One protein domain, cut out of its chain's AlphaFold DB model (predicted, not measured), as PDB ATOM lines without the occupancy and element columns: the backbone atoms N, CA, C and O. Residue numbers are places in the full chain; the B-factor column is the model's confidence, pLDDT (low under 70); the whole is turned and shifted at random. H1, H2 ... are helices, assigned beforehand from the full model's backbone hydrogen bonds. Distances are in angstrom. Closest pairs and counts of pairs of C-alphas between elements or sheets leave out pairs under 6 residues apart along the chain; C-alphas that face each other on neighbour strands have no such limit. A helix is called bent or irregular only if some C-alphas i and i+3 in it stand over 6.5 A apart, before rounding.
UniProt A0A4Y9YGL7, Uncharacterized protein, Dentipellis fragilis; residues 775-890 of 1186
ATOM      1  N   ARG A 775     -46.583 -16.608  18.932       87.00
ATOM      2  CA  ARG A 775     -45.191 -16.753  18.496       87.00
ATOM      3  C   ARG A 775     -44.404 -15.458  18.695       87.00
ATOM      4  O   ARG A 775     -43.410 -15.475  19.412       87.00
ATOM      5  N   ARG A 776     -44.907 -14.325  18.191       86.69
ATOM      6  CA  ARG A 776     -44.258 -13.016  18.372       86.69
ATOM      7  C   ARG A 776     -44.080 -12.639  19.848       86.69
ATOM      8  O   ARG A 776     -43.060 -12.062  20.200       86.69
ATOM      9  N   ARG A 777     -45.034 -12.984  20.724       83.44
ATOM     10  CA  ARG A 777     -44.894 -12.788  22.182       83.44
ATOM     11  C   ARG A 777     -43.805 -13.667  22.800       83.44
ATOM     12  O   ARG A 777     -43.102 -13.192  23.681       83.44
ATOM     13  N   ARG A 778     -43.645 -14.915  22.348       85.19
ATOM     14  CA  ARG A 778     -42.547 -15.798  22.788       85.19
ATOM     15  C   ARG A 778     -41.189 -15.273  22.321       85.19
ATOM     16  O   ARG A 778     -40.258 -15.244  23.110       85.19
ATOM     17  N   GLU A 779     -41.099 -14.802  21.080       87.94
ATOM     18  CA  GLU A 779     -39.887 -14.181  20.526       87.94
ATOM     19  C   GLU A 779     -39.541 -12.859  21.247       87.94
ATOM     20  O   GLU A 779     -38.376 -12.617  21.546       87.94
ATOM     21  N   GLU A 780     -40.534 -12.031  21.605       82.06
ATOM     22  CA  GLU A 780     -40.326 -10.813  22.410       82.06
ATOM     23  C   GLU A 780     -39.963 -11.129  23.877       82.06
ATOM     24  O   GLU A 780     -39.122 -10.432  24.441       82.06
ATOM     25  N   LYS A 781     -40.508 -12.204  24.480       82.19
ATOM     26  CA  LYS A 781     -40.079 -12.684  25.810       82.19
ATOM     27  C   LYS A 781     -38.639 -13.205  25.775       82.19
ATOM     28  O   LYS A 781     -37.850 -12.797  26.618       82.19
ATOM     29  N   LYS A 782     -38.283 -14.043  24.790       87.31
ATOM     30  CA  LYS A 782     -36.924 -14.597  24.640       87.31
ATOM     31  C   LYS A 782     -35.888 -13.481  24.512       87.31
ATOM     32  O   LYS A 782     -34.949 -13.469  25.289       87.31
ATOM     33  N   ARG A 783     -36.138 -12.482  23.657       87.81
ATOM     34  CA  ARG A 783     -35.258 -11.308  23.505       87.81
ATOM     35  C   ARG A 783     -35.131 -10.453  24.761       87.81
ATOM     36  O   ARG A 783     -34.090  -9.838  24.959       87.81
ATOM     37  N   LEU A 784     -36.171 -10.385  25.596       82.06
ATOM     38  CA  LEU A 784     -36.057  -9.729  26.898       82.06
ATOM     39  C   LEU A 784     -35.204 -10.563  27.858       82.06
ATOM     40  O   LEU A 784     -34.358  -9.996  28.527       82.06
ATOM     41  N   ILE A 785     -35.397 -11.883  27.908       82.81
ATOM     42  CA  ILE A 785     -34.605 -12.792  28.751       82.81
ATOM     43  C   ILE A 785     -33.128 -12.755  28.335       82.81
ATOM     44  O   ILE A 785     -32.286 -12.558  29.198       82.81
ATOM     45  N   GLU A 786     -32.823 -12.831  27.037       85.81
ATOM     46  CA  GLU A 786     -31.468 -12.684  26.479       85.81
ATOM     47  C   GLU A 786     -30.839 -11.344  26.897       85.81
ATOM     48  O   GLU A 786     -29.803 -11.326  27.549       85.81
ATOM     49  N   CYS A 787     -31.528 -10.222  26.654       83.25
ATOM     50  CA  CYS A 787     -31.063  -8.893  27.065       83.25
ATOM     51  C   CYS A 787     -30.876  -8.754  28.589       83.25
ATOM     52  O   CYS A 787     -30.058  -7.956  29.038       83.25
ATOM     53  N   MET A 788     -31.649  -9.484  29.397       83.75
ATOM     54  CA  MET A 788     -31.526  -9.470  30.855       83.75
ATOM     55  C   MET A 788     -30.377 -10.371  31.318       83.75
ATOM     56  O   MET A 788     -29.699  -9.996  32.259       83.75
ATOM     57  N   GLN A 789     -30.093 -11.479  30.619       84.81
ATOM     58  CA  GLN A 789     -28.882 -12.285  30.815       84.81
ATOM     59  C   GLN A 789     -27.627 -11.478  30.475       84.81
ATOM     60  O   GLN A 789     -26.709 -11.447  31.288       84.81
ATOM     61  N   ASP A 790     -27.619 -10.756  29.349       83.19
ATOM     62  CA  ASP A 790     -26.520  -9.855  28.970       83.19
ATOM     63  C   ASP A 790     -26.273  -8.775  30.044       83.19
ATOM     64  O   ASP A 790     -25.129  -8.487  30.390       83.19
ATOM     65  N   LEU A 791     -27.345  -8.214  30.625       78.94
ATOM     66  CA  LEU A 791     -27.281  -7.239  31.725       78.94
ATOM     67  C   LEU A 791     -26.920  -7.847  33.095       78.94
ATOM     68  O   LEU A 791     -26.568  -7.097  34.003       78.94
ATOM     69  N   THR A 792     -27.014  -9.168  33.278       81.38
ATOM     70  CA  THR A 792     -26.712  -9.846  34.556       81.38
ATOM     71  C   THR A 792     -25.537 -10.816  34.487       81.38
ATOM     72  O   THR A 792     -25.305 -11.508  35.472       81.38
ATOM     73  N   GLY A 793     -24.807 -10.902  33.368       73.19
ATOM     74  CA  GLY A 793     -23.787 -11.937  33.136       73.19
ATOM     75  C   GLY A 793     -22.822 -12.106  34.314       73.19
ATOM     76  O   GLY A 793     -22.827 -13.144  34.970       73.19
ATOM     77  N   GLY A 794     -22.121 -11.030  34.680       64.88
ATOM     78  CA  GLY A 794     -21.188 -11.029  35.815       64.88
ATOM     79  C   GLY A 794     -21.825 -11.164  37.209       64.88
ATOM     80  O   GLY A 794     -21.100 -11.395  38.166       64.88
ATOM     81  N   TYR A 795     -23.151 -11.046  37.345       61.66
ATOM     82  CA  TYR A 795     -23.875 -11.255  38.613       61.66
ATOM     83  C   TYR A 795     -24.447 -12.676  38.759       61.66
ATOM     84  O   TYR A 795     -24.780 -13.090  39.866       61.66
ATOM     85  N   MET A 796     -24.609 -13.418  37.659       65.00
ATOM     86  CA  MET A 796     -25.183 -14.772  37.663       65.00
ATOM     87  C   MET A 796     -24.124 -15.880  37.571       65.00
ATOM     88  O   MET A 796     -24.405 -17.016  37.950       65.00
ATOM     89  N   GLU A 797     -22.911 -15.570  37.103       66.69
ATOM     90  CA  GLU A 797     -21.817 -16.546  36.957       66.69
ATOM     91  C   GLU A 797     -21.302 -17.116  38.296       66.69
ATOM     92  O   GLU A 797     -20.770 -18.226  38.316       66.69
ATOM     93  N   GLU A 798     -21.542 -16.447  39.432       64.75
ATOM     94  CA  GLU A 798     -21.144 -16.929  40.771       64.75
ATOM     95  C   GLU A 798     -21.921 -18.174  41.262       64.75
ATOM     96  O   GLU A 798     -21.523 -18.795  42.248       64.75
ATOM     97  N   ASN A 799     -23.006 -18.585  40.589       60.53
ATOM     98  CA  ASN A 799     -23.812 -19.762  40.954       60.53
ATOM     99  C   ASN A 799     -23.765 -20.885  39.886       60.53
ATOM    100  O   ASN A 799     -24.789 -21.215  39.282       60.53
ATOM    101  N   PRO A 800     -22.614 -21.553  39.668       58.19
ATOM    102  CA  PRO A 800     -22.424 -22.502  38.560       58.19
ATOM    103  C   PRO A 800     -23.239 -23.808  38.658       58.19
ATOM    104  O   PRO A 800     -23.280 -24.578  37.700       58.19
ATOM    105  N   PHE A 801     -23.884 -24.095  39.793       50.12
ATOM    106  CA  PHE A 801     -24.519 -25.396  40.059       50.12
ATOM    107  C   PHE A 801     -25.982 -25.527  39.606       50.12
ATOM    108  O   PHE A 801     -26.529 -26.632  39.655       50.12
ATOM    109  N   LYS A 802     -26.635 -24.445  39.164       72.50
ATOM    110  CA  LYS A 802     -27.984 -24.486  38.569       72.50
ATOM    111  C   LYS A 802     -28.091 -23.460  37.450       72.50
ATOM    112  O   LYS A 802     -27.765 -22.297  37.650       72.50
ATOM    113  N   SER A 803     -28.622 -23.863  36.297       76.94
ATOM    114  CA  SER A 803     -29.046 -22.903  35.279       76.94
ATOM    115  C   SER A 803     -30.190 -22.040  35.839       76.94
ATOM    116  O   SER A 803     -31.196 -22.601  36.285       76.94
ATOM    117  N   PRO A 804     -30.069 -20.698  35.848       80.62
ATOM    118  CA  PRO A 804     -31.101 -19.831  36.407       80.62
ATOM    119  C   PRO A 804     -32.387 -19.929  35.580       80.62
ATOM    120  O   PRO A 804     -32.345 -19.999  34.348       80.62
ATOM    121  N   THR A 805     -33.544 -19.934  36.244       86.75
ATOM    122  CA  THR A 805     -34.835 -19.984  35.550       86.75
ATOM    123  C   THR A 805     -35.133 -18.657  34.848       86.75
ATOM    124  O   THR A 805     -34.545 -17.617  35.156       86.75
ATOM    125  N   GLU A 806     -36.110 -18.649  33.932       83.69
ATOM    126  CA  GLU A 806     -36.574 -17.402  33.301       83.69
ATOM    127  C   GLU A 806     -37.021 -16.350  34.337       83.69
ATOM    128  O   GLU A 806     -36.912 -15.156  34.073       83.69
ATOM    129  N   ASN A 807     -37.510 -16.773  35.510       83.31
ATOM    130  CA  ASN A 807     -37.914 -15.867  36.586       83.31
ATOM    131  C   ASN A 807     -36.704 -15.313  37.350       83.31
ATOM    132  O   ASN A 807     -36.679 -14.118  37.631       83.31
ATOM    133  N   ASP A 808     -35.690 -16.139  37.627       82.06
ATOM    134  CA  ASP A 808     -34.466 -15.702  38.315       82.06
ATOM    135  C   ASP A 808     -33.706 -14.674  37.467       82.06
ATOM    136  O   ASP A 808     -33.313 -13.624  37.967       82.06
ATOM    137  N   VAL A 809     -33.590 -14.927  36.156       85.12
ATOM    138  CA  VAL A 809     -33.032 -13.979  35.176       85.12
ATOM    139  C   VAL A 809     -33.808 -12.662  35.165       85.12
ATOM    140  O   VAL A 809     -33.210 -11.588  35.227       85.12
ATOM    141  N   LEU A 810     -35.144 -12.715  35.086       80.81
ATOM    142  CA  LEU A 810     -35.962 -11.502  35.067       80.81
ATOM    143  C   LEU A 810     -35.824 -10.712  36.376       80.81
ATOM    144  O   LEU A 810     -35.700  -9.491  36.324       80.81
ATOM    145  N   ARG A 811     -35.776 -11.386  37.531       84.62
ATOM    146  CA  ARG A 811     -35.620 -10.751  38.846       84.62
ATOM    147  C   ARG A 811     -34.232 -10.144  39.047       84.62
ATOM    148  O   ARG A 811     -34.135  -8.993  39.471       84.62
ATOM    149  N   ALA A 812     -33.170 -10.868  38.697       82.31
ATOM    150  CA  ALA A 812     -31.804 -10.353  38.741       82.31
ATOM    151  C   ALA A 812     -31.637  -9.144  37.810       82.31
ATOM    152  O   ALA A 812     -31.053  -8.139  38.207       82.31
ATOM    153  N   GLY A 813     -32.215  -9.188  36.605       80.62
ATOM    154  CA  GLY A 813     -32.153  -8.065  35.671       80.62
ATOM    155  C   GLY A 813     -32.985  -6.860  36.119       80.62
ATOM    156  O   GLY A 813     -32.564  -5.730  35.897       80.62
ATOM    157  N   ILE A 814     -34.111  -7.061  36.821       84.44
ATOM    158  CA  ILE A 814     -34.841  -5.969  37.492       84.44
ATOM    159  C   ILE A 814     -33.942  -5.318  38.557       84.44
ATOM    160  O   ILE A 814     -33.789  -4.100  38.543       84.44
ATOM    161  N   SER A 815     -33.292  -6.115  39.413       83.31
ATOM    162  CA  SER A 815     -32.359  -5.628  40.444       83.31
ATOM    163  C   SER A 815     -31.157  -4.874  39.854       83.31
ATOM    164  O   SER A 815     -30.808  -3.783  40.312       83.31
ATOM    165  N   CYS A 816     -30.568  -5.394  38.772       83.31
ATOM    166  CA  CYS A 816     -29.499  -4.726  38.027       83.31
ATOM    167  C   CYS A 816     -29.979  -3.389  37.435       83.31
ATOM    168  O   CYS A 816     -29.324  -2.364  37.613       83.31
ATOM    169  N   ILE A 817     -31.162  -3.351  36.812       79.81
ATOM    170  CA  ILE A 817     -31.749  -2.119  36.260       79.81
ATOM    171  C   ILE A 817     -32.048  -1.086  37.355       79.81
ATOM    172  O   ILE A 817     -31.816   0.104  37.147       79.81
ATOM    173  N   GLU A 818     -32.533  -1.510  38.521       82.00
ATOM    174  CA  GLU A 818     -32.774  -0.625  39.669       82.00
ATOM    175  C   GLU A 818     -31.461  -0.095  40.272       82.00
ATOM    176  O   GLU A 818     -31.383   1.085  40.628       82.00
ATOM    177  N   SER A 819     -30.404  -0.910  40.283       81.31
ATOM    178  CA  SER A 819     -29.051  -0.506  40.694       81.31
ATOM    179  C   SER A 819     -28.430   0.497  39.714       81.31
ATOM    180  O   SER A 819     -27.978   1.564  40.125       81.31
ATOM    181  N   LEU A 820     -28.501   0.229  38.404       78.56
ATOM    182  CA  LEU A 820     -28.088   1.165  37.349       78.56
ATOM    183  C   LEU A 820     -28.880   2.478  37.415       78.56
ATOM    184  O   LEU A 820     -28.306   3.558  37.278       78.56
ATOM    185  N   ARG A 821     -30.191   2.410  37.680       81.06
ATOM    186  CA  ARG A 821     -31.034   3.594  37.897       81.06
ATOM    187  C   ARG A 821     -30.580   4.400  39.118       81.06
ATOM    188  O   ARG A 821     -30.582   5.626  39.029       81.06
ATOM    189  N   ARG A 822     -30.181   3.760  40.226       84.75
ATOM    190  CA  ARG A 822     -29.596   4.461  41.382       84.75
ATOM    191  C   ARG A 822     -28.306   5.184  40.984       84.75
ATOM    192  O   ARG A 822     -28.234   6.390  41.185       84.75
ATOM    193  N   ILE A 823     -27.363   4.491  40.343       80.00
ATOM    194  CA  ILE A 823     -26.071   5.063  39.918       80.00
ATOM    195  C   ILE A 823     -26.271   6.277  38.993       80.00
ATOM    196  O   ILE A 823     -25.665   7.324  39.211       80.00
ATOM    197  N   VAL A 824     -27.161   6.188  37.997       77.00
ATOM    198  CA  VAL A 824     -27.447   7.316  37.088       77.00
ATOM    199  C   VAL A 824     -28.117   8.485  37.824       77.00
ATOM    200  O   VAL A 824     -27.814   9.639  37.529       77.00
ATOM    201  N   LEU A 825     -28.989   8.228  38.805       79.06
ATOM    202  CA  LEU A 825     -29.587   9.290  39.627       79.06
ATOM    203  C   LEU A 825     -28.562   9.951  40.564       79.06
ATOM    204  O   LEU A 825     -28.578  11.172  40.708       79.06
ATOM    205  N   GLU A 826     -27.649   9.181  41.152       82.69
ATOM    206  CA  GLU A 826     -26.552   9.695  41.979       82.69
ATOM    207  C   GLU A 826     -25.575  10.537  41.144       82.69
ATOM    208  O   GLU A 826     -25.240  11.649  41.550       82.69
ATOM    209  N   GLN A 827     -25.216  10.098  39.932       79.25
ATOM    210  CA  GLN A 827     -24.420  10.904  38.997       79.25
ATOM    211  C   GLN A 827     -25.164  12.164  38.519       79.25
ATOM    212  O   GLN A 827     -24.555  13.231  38.444       79.25
ATOM    213  N   MET A 828     -26.479  12.095  38.269       77.69
ATOM    214  CA  MET A 828     -27.300  13.281  37.970       77.69
ATOM    215  C   MET A 828     -27.298  14.295  39.120       77.69
ATOM    216  O   MET A 828     -27.209  15.497  38.869       77.69
ATOM    217  N   ILE A 829     -27.383  13.837  40.372       81.94
ATOM    218  CA  ILE A 829     -27.294  14.704  41.556       81.94
ATOM    219  C   ILE A 829     -25.877  15.274  41.690       81.94
ATOM    220  O   ILE A 829     -25.723  16.471  41.920       81.94
ATOM    221  N   HIS A 830     -24.841  14.458  41.489       77.19
ATOM    222  CA  HIS A 830     -23.452  14.894  41.608       77.19
ATOM    223  C   HIS A 830     -23.082  15.944  40.549       77.19
ATOM    224  O   HIS A 830     -22.599  17.013  40.918       77.19
ATOM    225  N   ILE A 831     -23.403  15.725  39.264       72.75
ATOM    226  CA  ILE A 831     -23.204  16.744  38.216       72.75
ATOM    227  C   ILE A 831     -24.043  17.994  38.486       72.75
ATOM    228  O   ILE A 831     -23.540  19.097  38.290       72.75
ATOM    229  N   ARG A 832     -25.281  17.870  38.985       74.31
ATOM    230  CA  ARG A 832     -26.090  19.046  39.341       74.31
ATOM    231  C   ARG A 832     -25.418  19.888  40.430       74.31
ATOM    232  O   ARG A 832     -25.374  21.105  40.288       74.31
ATOM    233  N   ASN A 833     -24.870  19.248  41.463       76.50
ATOM    234  CA  ASN A 833     -24.194  19.918  42.576       76.50
ATOM    235  C   ASN A 833     -22.837  20.519  42.158       76.50
ATOM    236  O   ASN A 833     -22.502  21.632  42.566       76.50
ATOM    237  N   LEU A 834     -22.069  19.814  41.315       69.19
ATOM    238  CA  LEU A 834     -20.835  20.335  40.716       69.19
ATOM    239  C   LEU A 834     -21.134  21.546  39.823       69.19
ATOM    240  O   LEU A 834     -20.524  22.598  39.993       69.19
ATOM    241  N   GLY A 835     -22.113  21.430  38.924       64.19
ATOM    242  CA  GLY A 835     -22.513  22.483  37.991       64.19
ATOM    243  C   GLY A 835     -23.065  23.741  38.667       64.19
ATOM    244  O   GLY A 835     -22.902  24.829  38.126       64.19
ATOM    245  N   SER A 836     -23.673  23.621  39.854       63.06
ATOM    246  CA  SER A 836     -24.237  24.758  40.598       63.06
ATOM    247  C   SER A 836     -23.287  25.426  41.599       63.06
ATOM    248  O   SER A 836     -23.666  26.438  42.176       63.06
ATOM    249  N   SER A 837     -22.111  24.853  41.874       58.41
ATOM    250  CA  SER A 837     -21.182  25.385  42.886       58.41
ATOM    251  C   SER A 837     -19.728  25.311  42.426       58.41
ATOM    252  O   SER A 837     -19.109  26.344  42.198       58.41
ATOM    253  N   SER A 838     -19.200  24.107  42.184       60.34
ATOM    254  CA  SER A 838     -17.805  23.917  41.759       60.34
ATOM    255  C   SER A 838     -17.514  24.555  40.394       60.34
ATOM    256  O   SER A 838     -16.518  25.257  40.255       60.34
ATOM    257  N   MET A 839     -18.392  24.379  39.401       63.56
ATOM    258  CA  MET A 839     -18.195  24.946  38.062       63.56
ATOM    259  C   MET A 839     -18.303  26.474  38.064       63.56
ATOM    260  O   MET A 839     -17.494  27.129  37.414       63.56
ATOM    261  N   ILE A 840     -19.249  27.040  38.825       63.41
ATOM    262  CA  ILE A 840     -19.389  28.495  38.974       63.41
ATOM    263  C   ILE A 840     -18.150  29.057  39.679       63.41
ATOM    264  O   ILE A 840     -17.473  29.903  39.107       63.41
ATOM    265  N   ALA A 841     -17.760  28.502  40.832       62.62
ATOM    266  CA  ALA A 841     -16.576  28.942  41.566       62.62
ATOM    267  C   ALA A 841     -15.275  28.797  40.752       62.62
ATOM    268  O   ALA A 841     -14.436  29.692  40.775       62.62
ATOM    269  N   HIS A 842     -15.090  27.715  39.982       62.38
ATOM    270  CA  HIS A 842     -13.925  27.570  39.099       62.38
ATOM    271  C   HIS A 842     -13.954  28.519  37.896       62.38
ATOM    272  O   HIS A 842     -12.884  28.898  37.419       62.38
ATOM    273  N   MET A 843     -15.128  28.923  37.407       61.94
ATOM    274  CA  MET A 843     -15.244  29.928  36.347       61.94
ATOM    275  C   MET A 843     -15.047  31.345  36.884       61.94
ATOM    276  O   MET A 843     -14.329  32.109  36.254       61.94
ATOM    277  N   GLU A 844     -15.556  31.678  38.068       65.12
ATOM    278  CA  GLU A 844     -15.263  32.937  38.766       65.12
ATOM    279  C   GLU A 844     -13.764  33.045  39.083       65.12
ATOM    280  O   GLU A 844     -13.110  34.004  38.675       65.12
ATOM    281  N   LEU A 845     -13.173  32.016  39.701       63.19
ATOM    282  CA  LEU A 845     -11.730  31.945  39.957       63.19
ATOM    283  C   LEU A 845     -10.915  31.930  38.651       63.19
ATOM    284  O   LEU A 845      -9.798  32.441  38.616       63.19
ATOM    285  N   GLY A 846     -11.462  31.356  37.577       59.19
ATOM    286  CA  GLY A 846     -10.870  31.332  36.242       59.19
ATOM    287  C   GLY A 846     -10.872  32.705  35.571       59.19
ATOM    288  O   GLY A 846      -9.846  33.113  35.043       59.19
ATOM    289  N   ILE A 847     -11.979  33.445  35.650       63.03
ATOM    290  CA  ILE A 847     -12.116  34.829  35.175       63.03
ATOM    291  C   ILE A 847     -11.173  35.746  35.959       63.03
ATOM    292  O   ILE A 847     -10.429  36.516  35.353       63.03
ATOM    293  N   LEU A 848     -11.129  35.604  37.288       61.09
ATOM    294  CA  LEU A 848     -10.223  36.358  38.158       61.09
ATOM    295  C   LEU A 848      -8.744  36.050  37.859       61.09
ATOM    296  O   LEU A 848      -7.936  36.973  37.772       61.09
ATOM    297  N   LYS A 849      -8.374  34.780  37.626       60.31
ATOM    298  CA  LYS A 849      -6.994  34.386  37.262       60.31
ATOM    299  C   LYS A 849      -6.613  34.691  35.807       60.31
ATOM    300  O   LYS A 849      -5.429  34.839  35.520       60.31
ATOM    301  N   LEU A 850      -7.577  34.798  34.889       54.62
ATOM    302  CA  LEU A 850      -7.367  35.151  33.475       54.62
ATOM    303  C   LEU A 850      -7.598  36.644  33.176       54.62
ATOM    304  O   LEU A 850      -7.644  37.015  32.000       54.62
ATOM    305  N   GLY A 851      -7.720  37.489  34.209       53.53
ATOM    306  CA  GLY A 851      -8.200  38.881  34.171       53.53
ATOM    307  C   GLY A 851      -7.358  39.918  33.408       53.53
ATOM    308  O   GLY A 851      -7.339  41.081  33.796       53.53
ATOM    309  N   VAL A 852      -6.650  39.519  32.345       53.38
ATOM    310  CA  VAL A 852      -5.806  40.388  31.505       53.38
ATOM    311  C   VAL A 852      -5.939  40.108  29.991       53.38
ATOM    312  O   VAL A 852      -5.746  41.033  29.208       53.38
ATOM    313  N   LEU A 853      -6.232  38.873  29.533       49.66
ATOM    314  CA  LEU A 853      -5.895  38.456  28.145       49.66
ATOM    315  C   LEU A 853      -6.951  37.684  27.317       49.66
ATOM    316  O   LEU A 853      -6.625  37.209  26.228       49.66
ATOM    317  N   LYS A 854      -8.211  37.566  27.750       57.31
ATOM    318  CA  LYS A 854      -9.306  37.036  26.903       57.31
ATOM    319  C   LYS A 854     -10.516  37.964  26.944       57.31
ATOM    320  O   LYS A 854     -10.852  38.465  28.012       57.31
ATOM    321  N   SER A 855     -11.166  38.202  25.798       68.00
ATOM    322  CA  SER A 855     -12.390  39.016  25.770       68.00
ATOM    323  C   SER A 855     -13.549  38.257  26.416       68.00
ATOM    324  O   SER A 855     -13.613  37.025  26.319       68.00
ATOM    325  N   ALA A 856     -14.463  38.993  27.057       66.62
ATOM    326  CA  ALA A 856     -15.631  38.426  27.733       66.62
ATOM    327  C   ALA A 856     -16.421  37.491  26.804       66.62
ATOM    328  O   ALA A 856     -16.717  36.364  27.186       66.62
ATOM    329  N   ASP A 857     -16.599  37.882  25.536       70.38
ATOM    330  CA  ASP A 857     -17.284  37.091  24.503       70.38
ATOM    331  C   ASP A 857     -16.709  35.671  24.350       70.38
ATOM    332  O   ASP A 857     -17.449  34.722  24.092       70.38
ATOM    333  N   THR A 858     -15.392  35.495  24.517       72.19
ATOM    334  CA  THR A 858     -14.758  34.166  24.432       72.19
ATOM    335  C   THR A 858     -14.981  33.319  25.681       72.19
ATOM    336  O   THR A 858     -15.046  32.094  25.568       72.19
ATOM    337  N   VAL A 859     -15.140  33.945  26.850       68.94
ATOM    338  CA  VAL A 859     -15.495  33.259  28.099       68.94
ATOM    339  C   VAL A 859     -16.977  32.891  28.078       68.94
ATOM    340  O   VAL A 859     -17.308  31.729  28.302       68.94
ATOM    341  N   ASP A 860     -17.853  33.820  27.695       71.44
ATOM    342  CA  ASP A 860     -19.296  33.597  27.565       71.44
ATOM    343  C   ASP A 860     -19.611  32.522  26.515       71.44
ATOM    344  O   ASP A 860     -20.442  31.641  26.750       71.44
ATOM    345  N   ALA A 861     -18.899  32.510  25.382       74.38
ATOM    346  CA  ALA A 861     -19.020  31.448  24.383       74.38
ATOM    347  C   ALA A 861     -18.530  30.084  24.904       74.38
ATOM    348  O   ALA A 861     -19.129  29.055  24.580       74.38
ATOM    349  N   GLN A 862     -17.469  30.043  25.721       71.31
ATOM    350  CA  GLN A 862     -17.009  28.805  26.362       71.31
ATOM    351  C   GLN A 862     -17.995  28.322  27.437       71.31
ATOM    352  O   GLN A 862     -18.297  27.128  27.478       71.31
ATOM    353  N   TYR A 863     -18.570  29.231  28.227       71.56
ATOM    354  CA  TYR A 863     -19.609  28.930  29.210       71.56
ATOM    355  C   TYR A 863     -20.884  28.398  28.545       71.56
ATOM    356  O   TYR A 863     -21.359  27.323  28.904       71.56
ATOM    357  N   ALA A 864     -21.393  29.071  27.510       73.88
ATOM    358  CA  ALA A 864     -22.560  28.617  26.753       73.88
ATOM    359  C   ALA A 864     -22.344  27.227  26.119       73.88
ATOM    360  O   ALA A 864     -23.251  26.394  26.124       73.88
ATOM    361  N   ASN A 865     -21.133  26.939  25.627       74.75
ATOM    362  CA  ASN A 865     -20.761  25.625  25.091       74.75
ATOM    363  C   ASN A 865     -20.715  24.554  26.201       74.75
ATOM    364  O   ASN A 865     -21.272  23.471  26.027       74.75
ATOM    365  N   ALA A 866     -20.133  24.860  27.365       68.50
ATOM    366  CA  ALA A 866     -20.119  23.965  28.525       68.50
ATOM    367  C   ALA A 866     -21.537  23.663  29.047       68.50
ATOM    368  O   ALA A 866     -21.889  22.498  29.236       68.50
ATOM    369  N   MET A 867     -22.383  24.689  29.184       74.00
ATOM    370  CA  MET A 867     -23.788  24.551  29.584       74.00
ATOM    371  C   MET A 867     -24.593  23.718  28.575       74.00
ATOM    372  O   MET A 867     -25.316  22.809  28.975       74.00
ATOM    373  N   SER A 868     -24.415  23.956  27.271       76.50
ATOM    374  CA  SER A 868     -25.064  23.190  26.194       76.50
ATOM    375  C   SER A 868     -24.644  21.709  26.185       76.50
ATOM    376  O   SER A 868     -25.478  20.813  26.021       76.50
ATOM    377  N   ARG A 869     -23.363  21.413  26.455       74.19
ATOM    378  CA  ARG A 869     -22.872  20.034  26.647       74.19
ATOM    379  C   ARG A 869     -23.486  19.378  27.885       74.19
ATOM    380  O   ARG A 869     -23.929  18.236  27.799       74.19
ATOM    381  N   MET A 870     -23.558  20.092  29.009       70.44
ATOM    382  CA  MET A 870     -24.165  19.584  30.245       70.44
ATOM    383  C   MET A 870     -25.667  19.303  30.072       70.44
ATOM    384  O   MET A 870     -26.138  18.242  30.481       70.44
ATOM    385  N   GLU A 871     -26.408  20.185  29.391       75.69
ATOM    386  CA  GLU A 871     -27.810  19.949  29.020       75.69
ATOM    387  C   GLU A 871     -27.950  18.729  28.090       75.69
ATOM    388  O   GLU A 871     -28.872  17.924  28.250       75.69
ATOM    389  N   THR A 872     -27.021  18.533  27.150       77.88
ATOM    390  CA  THR A 872     -27.009  17.352  26.270       77.88
ATOM    391  C   THR A 872     -26.833  16.061  27.079       77.88
ATOM    392  O   THR A 872     -27.656  15.153  26.955       77.88
ATOM    393  N   ILE A 873     -25.850  16.007  27.984       71.19
ATOM    394  CA  ILE A 873     -25.618  14.862  28.887       71.19
ATOM    395  C   ILE A 873     -26.853  14.602  29.767       71.19
ATOM    396  O   ILE A 873     -27.301  13.464  29.898       71.19
ATOM    397  N   GLN A 874     -27.477  15.651  30.311       74.25
ATOM    398  CA  GLN A 874     -28.699  15.533  31.111       74.25
ATOM    399  C   GLN A 874     -29.883  14.964  30.300       74.25
ATOM    400  O   GLN A 874     -30.679  14.173  30.822       74.25
ATOM    401  N   ASN A 875     -29.999  15.310  29.016       80.12
ATOM    402  CA  ASN A 875     -30.995  14.740  28.103       80.12
ATOM    403  C   ASN A 875     -30.692  13.268  27.745       80.12
ATOM    404  O   ASN A 875     -31.607  12.440  27.676       80.12
ATOM    405  N   GLU A 876     -29.425  12.889  27.577       77.06
ATOM    406  CA  GLU A 876     -29.031  11.489  27.367       77.06
ATOM    407  C   GLU A 876     -29.279  10.625  28.613       77.06
ATOM    408  O   GLU A 876     -29.825   9.522  28.513       77.06
ATOM    409  N   TRP A 877     -28.987  11.141  29.807       78.44
ATOM    410  CA  TRP A 877     -29.244  10.453  31.074       78.44
ATOM    411  C   TRP A 877     -30.739  10.306  31.376       78.44
ATOM    412  O   TRP A 877     -31.199   9.202  31.675       78.44
ATOM    413  N   THR A 878     -31.544  11.358  31.202       76.88
ATOM    414  CA  THR A 878     -33.008  11.265  31.384       76.88
ATOM    415  C   THR A 878     -33.676  10.349  30.354       76.88
ATOM    416  O   THR A 878     -34.581   9.586  30.707       76.88
ATOM    417  N   THR A 879     -33.216  10.335  29.096       85.62
ATOM    418  CA  THR A 879     -33.711   9.362  28.105       85.62
ATOM    419  C   THR A 879     -33.216   7.937  28.363       85.62
ATOM    420  O   THR A 879     -33.927   6.992  28.019       85.62
ATOM    421  N   THR A 880     -32.065   7.757  29.015       75.19
ATOM    422  CA  THR A 880     -31.567   6.447  29.468       75.19
ATOM    423  C   THR A 880     -32.386   5.911  30.641       75.19
ATOM    424  O   THR A 880     -32.866   4.781  30.565       75.19
ATOM    425  N   LEU A 881     -32.680   6.732  31.656       77.38
ATOM    426  CA  LEU A 881     -33.605   6.382  32.744       77.38
ATOM    427  C   LEU A 881     -34.983   5.958  32.204       77.38
ATOM    428  O   LEU A 881     -35.490   4.895  32.553       77.38
ATOM    429  N   ALA A 882     -35.545   6.712  31.253       83.00
ATOM    430  CA  ALA A 882     -36.821   6.369  30.618       83.00
ATOM    431  C   ALA A 882     -36.779   5.081  29.758       83.00
ATOM    432  O   ALA A 882     -37.828   4.496  29.468       83.00
ATOM    433  N   ARG A 883     -35.592   4.622  29.330       82.25
ATOM    434  CA  ARG A 883     -35.409   3.295  28.710       82.25
ATOM    435  C   ARG A 883     -35.343   2.202  29.775       82.25
ATOM    436  O   ARG A 883     -36.027   1.197  29.610       82.25
ATOM    437  N   LEU A 884     -34.573   2.412  30.845       76.62
ATOM    438  CA  LEU A 884     -34.430   1.484  31.971       76.62
ATOM    439  C   LEU A 884     -35.787   1.179  32.625       76.62
ATOM    440  O   LEU A 884     -36.169   0.013  32.700       76.62
ATOM    441  N   ASP A 885     -36.569   2.208  32.962       81.12
ATOM    442  CA  ASP A 885     -37.919   2.058  33.532       81.12
ATOM    443  C   ASP A 885     -38.843   1.237  32.622       81.12
ATOM    444  O   ASP A 885     -39.547   0.327  33.055       81.12
ATOM    445  N   LYS A 886     -38.788   1.486  31.312       87.81
ATOM    446  CA  LYS A 886     -39.581   0.742  30.330       87.81
ATOM    447  C   LYS A 886     -39.146  -0.723  30.199       87.81
ATOM    448  O   LYS A 886     -39.960  -1.559  29.804       87.81
ATOM    449  N   ILE A 887     -37.884  -1.052  30.480       80.75
ATOM    450  CA  ILE A 887     -37.394  -2.438  30.504       80.75
ATOM    451  C   ILE A 887     -37.812  -3.115  31.817       80.75
ATOM    452  O   ILE A 887     -38.337  -4.227  31.757       80.75
ATOM    453  N   SER A 888     -37.700  -2.446  32.972       83.25
ATOM    454  CA  SER A 888     -38.130  -3.010  34.262       83.25
ATOM    455  C   SER A 888     -39.648  -3.231  34.331       83.25
ATOM    456  O   SER A 888     -40.078  -4.299  34.764       83.25
ATOM    457  N   GLU A 889     -40.479  -2.323  33.800       87.88
ATOM    458  CA  GLU A 889     -41.929  -2.541  33.640       87.88
ATOM    459  C   GLU A 889     -42.239  -3.806  32.821       87.88
ATOM    460  O   GLU A 889     -43.095  -4.616  33.189       87.88
ATOM    461  N   ARG A 890     -41.524  -4.000  31.704       85.06
ATOM    462  CA  ARG A 890     -41.670  -5.174  30.827       85.06
ATOM    463  C   ARG A 890     -41.194  -6.460  31.498       85.06
ATOM    464  O   ARG A 890     -41.789  -7.512  31.261       85.06
TER     465      ARG A 890
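Overview. This is residues 775 to 890 of the 1186 residues of an uncharacterized protein of Dentipellis fragilis (UniProt A0A4Y9YGL7). Two long helices, H2 and H3, run opposite ways and make a long, narrow body, with the chain folding back through residues 850 to 855 at one end. Near the other end the kinked helix H1 crosses the first part of H2 steeply, and its residues 775 to 780 stick out. The printed part has 116 residues with three named helices, H1, H2 and H3 in that order, and no named strand; the class is all helix. The whole is extended, with a radius of gyration of the C-alphas of 22.0 A, and spans 68 by 32 by 18 A, only just a rod.

Arrangement. H1, residues 775 to 796, has a kink of 46 degrees near residue 790 and is irregular, with C-alphas 791 and 794 8.3 A apart. H2, residues 806 to 849, was assigned as one helix by its hydrogen bonds but is bent: C-alphas 836 and 839 are 6.6 A apart. Its arms H2a, residues 806 to 836, and H2b, residues 839 to 849, stand at a shallow tilt of 33 degrees, only just short of steep. H1 touches H2a with residues 785 to 795 alone, the closest C-alphas being those of Met 788 and Gly 813, 5.1 A apart. They run the same way at a steep tilt of 64 degrees. H3, residues 856 to 890, touches H2a with residues 874 to 888 alone, opposite ways at a shallow tilt of 19 degrees; the closest C-alphas are those of Ile 814 and Ser 888, 5.5 A apart. H2b and H3 are close but not clearly touching, with the closest C-alphas, those of Ile 847 and Val 859, 8.0 A apart. H1 and H3 are near each other; H1 and H2b are apart. Each O i to N i+4 pair is within hydrogen-bond range in H2a and H2b, against 16 of 18 in H1 and 30 of 31 in H3.

Along the chain. H1 begins with C-alpha 775 at (-45.191, -16.753, 18.496) and measures 27.8 A from first to last C-alpha. H2a begins with C-alpha 806 at (-36.574, -17.402, 33.301) and measures 44.5 A; H2b measures 14.7 A. H3 measures 50.9 A and ends with C-alpha 890 at (-41.670, -5.174, 30.827).

Size, cuts and confidence. The C-alphas farthest apart, those of Arg 775 and Val 852, are 70.6 A apart. The printed part has no cut, and its two links are short. Residues 797 to 803 stand free. The mean pLDDT of the printed part is 74.7; it is under 70 at residues 794 to 801, 834 to 856, 859 and 866.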